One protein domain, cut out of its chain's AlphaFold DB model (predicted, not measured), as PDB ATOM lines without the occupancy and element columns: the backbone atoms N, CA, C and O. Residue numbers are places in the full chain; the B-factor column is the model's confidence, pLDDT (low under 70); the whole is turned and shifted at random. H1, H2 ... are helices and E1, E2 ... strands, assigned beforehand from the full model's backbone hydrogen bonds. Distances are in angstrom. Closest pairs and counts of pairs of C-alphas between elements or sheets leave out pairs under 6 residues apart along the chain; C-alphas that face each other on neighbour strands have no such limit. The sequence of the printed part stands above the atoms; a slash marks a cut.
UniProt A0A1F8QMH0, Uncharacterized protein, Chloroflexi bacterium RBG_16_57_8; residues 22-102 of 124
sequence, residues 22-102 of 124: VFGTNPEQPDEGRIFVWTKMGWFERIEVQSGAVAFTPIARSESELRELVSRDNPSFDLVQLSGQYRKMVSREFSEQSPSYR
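Overview. This is residues 22 to 102 of the 124 residues of an uncharacterized protein of Chloroflexi bacterium RBG_16_57_8 (UniProt A0A1F8QMH0). A strongly twisted sheet of four antiparallel strands lies between two helices, with H2 slanting over one face and H1 over the other face, near the E3 and E4 side. From H1 the chain passes round the E1 edge of the sheet to H2, and residues 80 to 81 pair briefly with E1 on the way. The printed part has 81 residues, with four named strands and then two named helices in the order E1, E2, E3, E4, H1, H2; the sheet's order is E1 - E2 - E3 - E4 and the class is mixed, helices and strands. The whole is compact, with a radius of gyration of the C-alphas of 12.2 A, and rounded, with spans of 34 by 26 by 26 A.

Along the chain. E1, residues 22 to 24, is 7.0 A long and begins with C-alpha 22 at (210.820, 242.987, 334.546). E2, residues 35 to 39, is 13.4 A long. E3, residues 42 to 48, measures 19.6 A, and E4, residues 54 to 60, measures 18.5 A. H1, residues 63 to 73, is 15.6 A long and begins with C-alpha 63 at (207.025, 238.217, 345.546). H2, residues 84 to 97, is 21.0 A long and ends with C-alpha 97 at (217.850, 231.237, 327.508).

Arrangement. The four strands form a meander, each strand the antiparallel neighbour of the one before. In the hairpin of E1 and E2, at 150 degrees, N 23 and O 36 are 2.8 A apart, within hydrogen-bond range. The hairpin of E2 and E3, at 148 degrees, has N 37 and O 44 at 2.8 A. In the hairpin of E3 and E4, at 147 degrees, N 47 and O 55 are 2.8 A apart. E1 and E4 are the edge strands and are apart. H1 is on the sheet at a height of 9.6 A, over E4 and slantwise to it at 55 degrees on the local plane; the closest C-alphas of H1 and E4 are those of Leu 66 and Ala 60, 5.4 A apart. H2 is on the opposite face at a height of 9.0 A, over E2 and, only just, with 3 of its C-alphas, over E4. It runs only just slantwise to the strands, at 59 degrees to E2 on the local plane. The closest C-alphas of H2 and E1 are those of Arg 87 and Val 22, 5.8 A apart. H1 and H2 are apart. In both helices every O i to N i+4 pair is within hydrogen-bond range.

Size, cuts and confidence. The two C-alphas farthest apart, those of Pro 75 and Arg 102, are 35.0 A from each other. The printed part has no cut, and no link is long. The mean pLDDT of the printed part is 86.1, and residues 99 to 102 are under 70.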
ATOM      1  N   VAL A  22     209.454 242.662 334.138       92.69
ATOM      2  CA  VAL A  22     210.820 242.987 334.546       92.69
ATOM      3  C   VAL A  22     210.746 244.044 335.633       92.69
ATOM      4  O   VAL A  22     210.004 245.016 335.498       92.69
ATOM      5  N   PHE A  23     211.505 243.841 336.696       93.81
ATOM      6  CA  PHE A  23     211.590 244.710 337.855       93.81
ATOM      7  C   PHE A  23     213.049 245.051 338.132       93.81
ATOM      8  O   PHE A  23     213.944 244.278 337.795       93.81
ATOM      9  N   GLY A  24     213.278 246.204 338.742       93.00
ATOM     10  CA  GLY A  24     214.598 246.670 339.127       93.00
ATOM     11  C   GLY A  24     214.567 247.327 340.497       93.00
ATOM     12  O   GLY A  24     213.529 247.831 340.924       93.00
ATOM     13  N   THR A  25     215.710 247.325 341.173       90.38
ATOM     14  CA  THR A  25     215.878 248.029 342.456       90.38
ATOM     15  C   THR A  25     216.370 249.466 342.301       90.38
ATOM     16  O   THR A  25     216.354 250.224 343.266       90.38
ATOM     17  N   ASN A  26     216.814 249.842 341.101       88.31
ATOM     18  CA  ASN A  26     217.180 251.204 340.731       88.31
ATOM     19  C   ASN A  26     216.579 251.513 339.348       88.31
ATOM     20  O   ASN A  26     217.195 251.212 338.330       88.31
ATOM     21  N   PRO A  27     215.344 252.036 339.267       82.94
ATOM     22  CA  PRO A  27     214.703 252.305 337.980       82.94
ATOM     23  C   PRO A  27     215.349 253.464 337.208       82.94
ATOM     24  O   PRO A  27     215.174 253.538 335.993       82.94
ATOM     25  N   GLU A  28     216.073 254.359 337.888       86.25
ATOM     26  CA  GLU A  28     216.777 255.483 337.261       86.25
ATOM     27  C   GLU A  28     218.076 255.025 336.590       86.25
ATOM     28  O   GLU A  28     218.389 255.475 335.489       86.25
ATOM     29  N   GLN A  29     218.793 254.094 337.226       84.50
ATOM     30  CA  GLN A  29     219.991 253.449 336.685       84.50
ATOM     31  C   GLN A  29     219.910 251.924 336.870       84.50
ATOM     32  O   GLN A  29     220.469 251.377 337.824       84.50
ATOM     33  N   PRO A  30     219.207 251.216 335.965       83.62
ATOM     34  CA  PRO A  30     218.954 249.779 336.090       83.62
ATOM     35  C   PRO A  30     220.224 248.934 336.198       83.62
ATOM     36  O   PRO A  30     220.235 247.955 336.939       83.62
ATOM     37  N   ASP A  31     221.293 249.337 335.510       81.75
ATOM     38  CA  ASP A  31     222.580 248.632 335.503       81.75
ATOM     39  C   ASP A  31     223.346 248.744 336.834       81.75
ATOM     40  O   ASP A  31     224.184 247.900 337.139       81.75
ATOM     41  N   GLU A  32     223.036 249.750 337.660       85.94
ATOM     42  CA  GLU A  32     223.564 249.869 339.028       85.94
ATOM     43  C   GLU A  32     222.711 249.097 340.054       85.94
ATOM     44  O   GLU A  32     223.075 248.985 341.227       85.94
ATOM     45  N   GLY A  33     221.548 248.594 339.632       88.38
ATOM     46  CA  GLY A  33     220.596 247.870 340.463       88.38
ATOM     47  C   GLY A  33     220.581 246.364 340.209       88.38
ATOM     48  O   GLY A  33     221.228 245.827 339.314       88.38
ATOM     49  N   ARG A  34     219.774 245.660 341.005       92.00
ATOM     50  CA  ARG A  34     219.426 244.260 340.755       92.00
ATOM     51  C   ARG A  34     218.218 244.217 339.835       92.00
ATOM     52  O   ARG A  34     217.274 244.987 340.021       92.00
ATOM     53  N   ILE A  35     218.239 243.297 338.878       94.25
ATOM     54  CA  ILE A  35     217.182 243.130 337.883       94.25
ATOM     55  C   ILE A  35     216.521 241.771 338.071       94.25
ATOM     56  O   ILE A  35     217.189 240.740 338.137       94.25
ATOM     57  N   PHE A  36     215.192 241.765 338.116       94.56
ATOM     58  CA  PHE A  36     214.391 240.573 338.353       94.56
ATOM     59  C   PHE A  36     213.336 240.381 337.268       94.56
ATOM     60  O   PHE A  36     212.710 241.333 336.807       94.56
ATOM     61  N   VAL A  37     213.097 239.130 336.890       93.75
ATOM     62  CA  VAL A  37     212.064 238.730 335.937       93.75
ATOM     63  C   VAL A  37     211.023 237.890 336.664       93.75
ATOM     64  O   VAL A  37     211.336 236.842 337.227       93.75
ATOM     65  N   TRP A  38     209.772 238.340 336.629       92.56
ATOM     66  CA  TRP A  38     208.627 237.568 337.092       92.56
ATOM     67  C   TRP A  38     208.033 236.752 335.951       92.56
ATOM     68  O   TRP A  38     207.734 237.271 334.868       92.56
ATOM     69  N   THR A  39     207.822 235.469 336.231       88.88
ATOM     70  CA  THR A  39     207.249 234.486 335.313       88.88
ATOM     71  C   THR A  39     206.189 233.651 336.031       88.88
ATOM     72  O   THR A  39     206.100 233.660 337.255       88.88
ATOM     73  N   LYS A  40     205.443 232.818 335.291       84.50
ATOM     74  CA  LYS A  40     204.539 231.819 335.900       84.50
ATOM     75  C   LYS A  40     205.258 230.792 336.790       84.50
ATOM     76  O   LYS A  40     204.611 230.137 337.596       84.50
ATOM     77  N   MET A  41     206.567 230.604 336.600       85.88
ATOM     78  CA  MET A  41     207.372 229.621 337.334       85.88
ATOM     79  C   MET A  41     207.986 230.208 338.612       85.88
ATOM     80  O   MET A  41     208.441 229.445 339.467       85.88
ATOM     81  N   GLY A  42     208.026 231.535 338.739       90.88
ATOM     82  CA  GLY A  42     208.682 232.238 339.836       90.88
ATOM     83  C   GLY A  42     209.513 233.431 339.364       90.88
ATOM     84  O   GLY A  42     209.435 233.855 338.204       90.88
ATOM     85  N   TRP A  43     210.315 233.939 340.295       94.06
ATOM     86  CA  TRP A  43     211.246 235.046 340.134       94.06
ATOM     87  C   TRP A  43     212.639 234.559 339.759       94.06
ATOM     88  O   TRP A  43     213.182 233.636 340.373       94.06
ATOM     89  N   PHE A  44     213.231 235.245 338.792       94.06
ATOM     90  CA  PHE A  44     214.594 235.023 338.343       94.06
ATOM     91  C   PHE A  44     215.383 236.316 338.461       94.06
ATOM     92  O   PHE A  44     214.895 237.368 338.062       94.06
ATOM     93  N   GLU A  45     216.596 236.244 338.985       94.56
ATOM     94  CA  GLU A  45     217.530 237.365 339.006       94.56
ATOM     95  C   GLU A  45     218.422 237.326 337.764       94.56
ATOM     96  O   GLU A  45     218.949 236.265 337.416       94.56
ATOM     97  N   ARG A  46     218.588 238.475 337.104       93.81
ATOM     98  CA  ARG A  46     219.566 238.677 336.031       93.81
ATOM     99  C   ARG A  46     220.926 238.957 336.663       93.81
ATOM    100  O   ARG A  46     221.072 239.925 337.402       93.81
ATOM    101  N   ILE A  47     221.916 238.141 336.330       91.62
ATOM    102  CA  ILE A  47     223.291 238.268 336.809       91.62
ATOM    103  C   ILE A  47     224.201 238.409 335.596       91.62
ATOM    104  O   ILE A  47     224.240 237.526 334.738       91.62
ATOM    105  N   GLU A  48     224.942 239.509 335.532       89.19
ATOM    106  CA  GLU A  48     226.031 239.670 334.573       89.19
ATOM    107  C   GLU A  48     227.303 239.047 335.159       89.19
ATOM    108  O   GLU A  48     227.755 239.412 336.246       89.19
ATOM    109  N   VAL A  49     227.865 238.052 334.474       83.88
ATOM    110  CA  VAL A  49     229.126 237.425 334.881       83.88
ATOM    111  C   VAL A  49     230.311 238.190 334.295       83.88
ATOM    112  O   VAL A  49     230.178 238.884 333.294       83.88
ATOM    113  N   GLN A  50     231.506 238.012 334.868       78.25
ATOM    114  CA  GLN A  50     232.723 238.773 334.519       78.25
ATOM    115  C   GLN A  50     233.090 238.777 333.020       78.25
ATOM    116  O   GLN A  50     233.822 239.649 332.569       78.25
ATOM    117  N   SER A  51     232.597 237.811 332.242       80.56
ATOM    118  CA  SER A  51     232.786 237.744 330.787       80.56
ATOM    119  C   SER A  51     231.816 238.625 329.981       80.56
ATOM    120  O   SER A  51     231.833 238.552 328.757       80.56
ATOM    121  N   GLY A  52     230.941 239.395 330.637       79.19
ATOM    122  CA  GLY A  52     229.841 240.136 330.004       79.19
ATOM    123  C   GLY A  52     228.675 239.247 329.562       79.19
ATOM    124  O   GLY A  52     227.753 239.710 328.897       79.19
ATOM    125  N   ALA A  53     228.711 237.955 329.902       85.31
ATOM    126  CA  ALA A  53     227.597 237.051 329.658       85.31
ATOM    127  C   ALA A  53     226.522 237.240 330.734       85.31
ATOM    128  O   ALA A  53     226.821 237.531 331.891       85.31
ATOM    129  N   VAL A  54     225.268 237.035 330.354       90.00
ATOM    130  CA  VAL A  54     224.115 237.223 331.238       90.00
ATOM    131  C   VAL A  54     223.517 235.869 331.568       90.00
ATOM    132  O   VAL A  54     223.327 235.044 330.676       90.00
ATOM    133  N   ALA A  55     223.196 235.644 332.836       90.25
ATOM    134  CA  ALA A  55     222.513 234.449 333.310       90.25
ATOM    135  C   ALA A  55     221.268 234.823 334.117       90.25
ATOM    136  O   ALA A  55     221.251 235.834 334.820       90.25
ATOM    137  N   PHE A  56     220.244 233.974 334.057       92.00
ATOM    138  CA  PHE A  56     219.046 234.112 334.880       92.00
ATOM    139  C   PHE A  56     218.954 232.984 335.896       92.00
ATOM    140  O   PHE A  56     218.819 231.815 335.532       92.00
ATOM    141  N   THR A  57     219.001 233.337 337.179       91.44
ATOM    142  CA  THR A  57     219.003 232.361 338.274       91.44
ATOM    143  C   THR A  57     217.675 232.410 339.025       91.44
ATOM    144  O   THR A  57     217.266 233.498 339.433       91.44
ATOM    145  N   PRO A  58     216.974 231.277 339.225       93.25
ATOM    146  CA  PRO A  58     215.762 231.260 340.037       93.25
ATOM    147  C   PRO A  58     216.105 231.643 341.479       93.25
ATOM    148  O   PRO A  58     216.972 231.019 342.088       93.25
ATOM    149  N   ILE A  59     215.416 232.650 342.016       93.56
ATOM    150  CA  ILE A  59     215.723 233.211 343.341       93.56
ATOM    151  C   ILE A  59     214.553 233.098 344.322       93.56
ATOM    152  O   ILE A  59     214.776 232.985 345.521       93.56
ATOM    153  N   ALA A  60     213.312 233.088 343.827       93.00
ATOM    154  CA  ALA A  60     212.116 232.969 344.659       93.00
ATOM    155  C   ALA A  60     210.929 232.411 343.863       93.00
ATOM    156  O   ALA A  60     210.870 232.522 342.636       93.00
ATOM    157  N   ARG A  61     209.938 231.840 344.551       90.62
ATOM    158  CA  ARG A  61     208.666 231.413 343.939       90.62
ATOM    159  C   ARG A  61     207.578 232.477 344.039       90.62
ATOM    160  O   ARG A  61     206.689 232.497 343.191       90.62
ATOM    161  N   SER A  62     207.685 233.373 345.017       89.44
ATOM    162  CA  SER A  62     206.679 234.394 345.327       89.44
ATOM    163  C   SER A  62     207.314 235.769 345.532       89.44
ATOM    164  O   SER A  62     208.480 235.869 345.903       89.44
ATOM    165  N   GLU A  63     206.543 236.841 345.320       89.62
ATOM    166  CA  GLU A  63     207.025 238.217 345.546       89.62
ATOM    167  C   GLU A  63     207.422 238.448 347.007       89.62
ATOM    168  O   GLU A  63     208.458 239.047 347.265       89.62
ATOM    169  N   SER A  64     206.654 237.924 347.967       89.62
ATOM    170  CA  SER A  64     206.980 238.039 349.394       89.62
ATOM    171  C   SER A  64     208.351 237.444 349.720       89.62
ATOM    172  O   SER A  64     209.152 238.100 350.375       89.62
ATOM    173  N   GLU A  65     208.650 236.259 349.185       91.06
ATOM    174  CA  GLU A  65     209.939 235.584 349.369       91.06
ATOM    175  C   GLU A  65     211.082 236.392 348.733       91.06
ATOM    176  O   GLU A  65     212.115 236.605 349.367       91.06
ATOM    177  N   LEU A  66     210.876 236.931 347.523       91.12
ATOM    178  CA  LEU A  66     211.841 237.840 346.899       91.12
ATOM    179  C   LEU A  66     212.087 239.074 347.779       91.12
ATOM    180  O   LEU A  66     213.237 239.442 348.013       91.12
ATOM    181  N   ARG A  67     211.026 239.712 348.283       87.38
ATOM    182  CA  ARG A  67     211.143 240.904 349.135       87.38
ATOM    183  C   ARG A  67     211.867 240.594 350.437       87.38
ATOM    184  O   ARG A  67     212.689 241.402 350.854       87.38
ATOM    185  N   GLU A  68     211.616 239.443 351.055       88.81
ATOM    186  CA  GLU A  68     212.349 239.002 352.245       88.81
ATOM    187  C   GLU A  68     213.845 238.817 351.964       88.81
ATOM    188  O   GLU A  68     214.667 239.259 352.765       88.81
ATOM    189  N   LEU A  69     214.208 238.211 350.828       88.31
ATOM    190  CA  LEU A  69     215.606 238.036 350.424       88.31
ATOM    191  C   LEU A  69     216.288 239.384 350.172       88.31
ATOM    192  O   LEU A  69     217.321 239.678 350.765       88.31
ATOM    193  N   VAL A  70     215.674 240.236 349.351       85.19
ATOM    194  CA  VAL A  70     216.239 241.538 348.971       85.19
ATOM    195  C   VAL A  70     216.346 242.479 350.176       85.19
ATOM    196  O   VAL A  70     217.347 243.180 350.312       85.19
ATOM    197  N   SER A  71     215.370 242.453 351.090       84.56
ATOM    198  CA  SER A  71     215.383 243.294 352.298       84.56
ATOM    199  C   SER A  71     216.466 242.887 353.299       84.56
ATOM    200  O   SER A  71     216.919 243.733 354.067       84.56
ATOM    201  N   ARG A  72     216.884 241.611 353.313       83.56
ATOM    202  CA  ARG A  72     218.010 241.151 354.147       83.56
ATOM    203  C   ARG A  72     219.337 241.719 353.665       83.56
ATOM    204  O   ARG A  72     220.158 242.080 354.498       83.56
ATOM    205  N   ASP A  73     219.530 241.792 352.349       79.06
ATOM    206  CA  ASP A  73     220.734 242.386 351.766       79.06
ATOM    207  C   ASP A  73     220.732 243.906 351.941       79.06
ATOM    208  O   ASP A  73     221.725 244.483 352.374       79.06
ATOM    209  N   ASN A  74     219.617 244.565 351.609       76.19
ATOM    210  CA  ASN A  74     219.474 246.011 351.739       76.19
ATOM    211  C   ASN A  74     218.003 246.392 351.994       76.19
ATOM    212  O   ASN A  74     217.170 246.325 351.085       76.19
ATOM    213  N   PRO A  75     217.669 246.882 353.198       74.56
ATOM    214  CA  PRO A  75     216.288 247.169 353.592       74.56
ATOM    215  C   PRO A  75     215.676 248.397 352.898       74.56
ATOM    216  O   PRO A  75     214.482 248.641 353.035       74.56
ATOM    217  N   SER A  76     216.480 249.178 352.168       71.75
ATOM    218  CA  SER A  76     216.037 250.383 351.456       71.75
ATOM    219  C   SER A  76     215.631 250.134 350.000       71.75
ATOM    220  O   SER A  76     215.303 251.093 349.306       71.75
ATOM    221  N   PHE A  77     215.677 248.890 349.514       75.25
ATOM    222  CA  PHE A  77     215.324 248.600 348.127       75.25
ATOM    223  C   PHE A  77     213.815 248.609 347.899       75.25
ATOM    224  O   PHE A  77     213.073 247.839 348.510       75.25
ATOM    225  N   ASP A  78     213.392 249.429 346.939       81.00
ATOM    226  CA  ASP A  78     212.049 249.379 346.378       81.00
ATOM    227  C   ASP A  78     212.080 248.619 345.049       81.00
ATOM    228  O   ASP A  78     212.938 248.854 344.196       81.00
ATOM    229  N   LEU A  79     211.177 247.651 344.895       87.56
ATOM    230  CA  LEU A  79     211.094 246.829 343.694       87.56
ATOM    231  C   LEU A  79     210.149 247.509 342.700       87.56
ATOM    232  O   LEU A  79     208.928 247.418 342.828       87.56
ATOM    233  N   VAL A  80     210.712 248.154 341.682       90.81
ATOM    234  CA  VAL A  80     209.943 248.934 340.708       90.81
ATOM    235  C   VAL A  80     209.854 248.185 339.387       90.81
ATOM    236  O   VAL A  80     210.852 247.685 338.868       90.81
ATOM    237  N   GLN A  81     208.653 248.110 338.810       91.69
ATOM    238  CA  GLN A  81     208.479 247.524 337.483       91.69
ATOM    239  C   GLN A  81     209.140 248.413 336.423       91.69
ATOM    240  O   GLN A  81     208.784 249.580 336.260       91.69
ATOM    241  N   LEU A  82     210.074 247.843 335.664       89.94
ATOM    242  CA  LEU A  82     210.755 248.542 334.582       89.94
ATOM    243  C   LEU A  82     209.890 248.577 333.322       89.94
ATOM    244  O   LEU A  82     209.074 247.690 333.053       89.94
ATOM    245  N   SER A  83     210.105 249.606 332.510       87.44
ATOM    246  CA  SER A  83     209.385 249.814 331.256       87.44
ATOM    247  C   SER A  83     210.339 250.226 330.126       87.44
ATOM    248  O   SER A  83     211.556 250.282 330.302       87.44
ATOM    249  N   GLY A  84     209.799 250.448 328.926       87.44
ATOM    250  CA  GLY A  84     210.580 250.932 327.787       87.44
ATOM    251  C   GLY A  84     211.562 249.909 327.202       87.44
ATOM    252  O   GLY A  84     211.311 248.701 327.210       87.44
ATOM    253  N   GLN A  85     212.657 250.415 326.626       87.56
ATOM    254  CA  GLN A  85     213.638 249.610 325.886       87.56
ATOM    255  C   GLN A  85     214.392 248.629 326.785       87.56
ATOM    256  O   GLN A  85     214.565 247.474 326.407       87.56
ATOM    257  N   TYR A  86     214.747 249.042 328.002       87.06
ATOM    258  CA  TYR A  86     215.463 248.180 328.939       87.06
ATOM    259  C   TYR A  86     214.638 246.938 329.314       87.06
ATOM    260  O   TYR A  86     215.123 245.813 329.231       87.06
ATOM    261  N   ARG A  87     213.333 247.109 329.587       89.50
ATOM    262  CA  ARG A  87     212.410 245.981 329.818       89.50
ATOM    263  C   ARG A  87     212.357 245.025 328.622       89.50
ATOM    264  O   ARG A  87     212.300 243.813 328.826       89.50
ATOM    265  N   LYS A  88     212.371 245.539 327.387       88.81
ATOM    266  CA  LYS A  88     212.363 244.708 326.168       88.81
ATOM    267  C   LYS A  88     213.666 243.921 326.014       88.81
ATOM    268  O   LYS A  88     213.604 242.742 325.682       88.81
ATOM    269  N   MET A  89     214.803 244.556 326.291       90.75
ATOM    270  CA  MET A  89     216.127 243.933 326.252       90.75
ATOM    271  C   MET A  89     216.229 242.779 327.258       90.75
ATOM    272  O   MET A  89     216.466 241.649 326.847       90.75
ATOM    273  N   VAL A  90     215.889 243.001 328.529       90.94
ATOM    274  CA  VAL A  90     215.931 241.931 329.546       90.94
ATOM    275  C   VAL A  90     214.957 240.793 329.214       90.94
ATOM    276  O   VAL A  90     215.269 239.616 329.385       90.94
ATOM    277  N   SER A  91     213.772 241.125 328.689       89.38
ATOM    278  CA  SER A  91     212.797 240.113 328.251       89.38
ATOM    279  C   SER A  91     213.329 239.251 327.098       89.38
ATOM    280  O   SER A  91     213.037 238.053 327.054       89.38
ATOM    281  N   ARG A  92     214.109 239.845 326.180       87.81
ATOM    282  CA  ARG A  92     214.793 239.140 325.085       87.81
ATOM    283  C   ARG A  92     215.801 238.146 325.636       87.81
ATOM    284  O   ARG A  92     215.659 236.955 325.376       87.81
ATOM    285  N   GLU A  93     216.740 238.636 326.445       90.75
ATOM    286  CA  GLU A  93     217.806 237.825 327.039       90.75
ATOM    287  C   GLU A  93     217.229 236.618 327.794       90.75
ATOM    288  O   GLU A  93     217.709 235.493 327.652       90.75
ATOM    289  N   PHE A  94     216.153 236.831 328.563       90.06
ATOM    290  CA  PHE A  94     215.489 235.758 329.304       90.06
ATOM    291  C   PHE A  94     214.875 234.703 328.375       90.06
ATOM    292  O   PHE A  94     215.004 233.499 328.608       90.06
ATOM    293  N   SER A  95     214.203 235.147 327.312       85.06
ATOM    294  CA  SER A  95     213.503 234.262 326.375       85.06
ATOM    295  C   SER A  95     214.468 233.442 325.515       85.06
ATOM    296  O   SER A  95     214.166 232.298 325.186       85.06
ATOM    297  N   GLU A  96     215.639 233.990 325.181       85.12
ATOM    298  CA  GLU A  96     216.688 233.270 324.449       85.12
ATOM    299  C   GLU A  96     217.286 232.120 325.271       85.12
ATOM    300  O   GLU A  96     217.626 231.075 324.716       85.12
ATOM    301  N   GLN A  97     217.354 232.274 326.597       81.69
ATOM    302  CA  GLN A  97     217.850 231.237 327.508       81.69
ATOM    303  C   GLN A  97     216.763 230.239 327.935       81.69
ATOM    304  O   GLN A  97     217.073 229.100 328.284       81.69
ATOM    305  N   SER A  98     215.486 230.637 327.895       72.12
ATOM    306  CA  SER A  98     214.341 229.798 328.270       72.12
ATOM    307  C   SER A  98     213.461 229.446 327.061       72.12
ATOM    308  O   SER A  98     212.522 230.185 326.747       72.12
ATOM    309  N   PRO A  99     213.654 228.272 326.422       59.84
ATOM    310  CA  PRO A  99     212.933 227.897 325.200       59.84
ATOM    311  C   PRO A  99     211.405 227.858 325.365       59.84
ATOM    312  O   PRO A  99     210.683 228.057 324.394       59.84
ATOM    313  N   SER A 100     210.893 227.676 326.587       61.44
ATOM    314  CA  SER A 100     209.453 227.697 326.887       61.44
ATOM    315  C   SER A 100     208.772 229.059 326.688       61.44
ATOM    316  O   SER A 100     207.545 229.105 326.674       61.44
ATOM    317  N   TYR A 101     209.535 230.151 326.559       54.09
ATOM    318  CA  TYR A 101     209.012 231.510 326.357       54.09
ATOM    319  C   TYR A 101     209.291 232.075 324.962       54.09
ATOM    320  O   TYR A 101     208.710 233.097 324.602       54.09
ATOM    321  N   ARG A 102     210.096 231.376 324.151       53.47
ATOM    322  CA  ARG A 102     210.428 231.753 322.768       53.47
ATOM    323  C   ARG A 102     209.197 231.879 321.858       53.47
ATOM    324  O   ARG A 102     209.219 232.681 320.935       53.47
TER     325      ARG A 102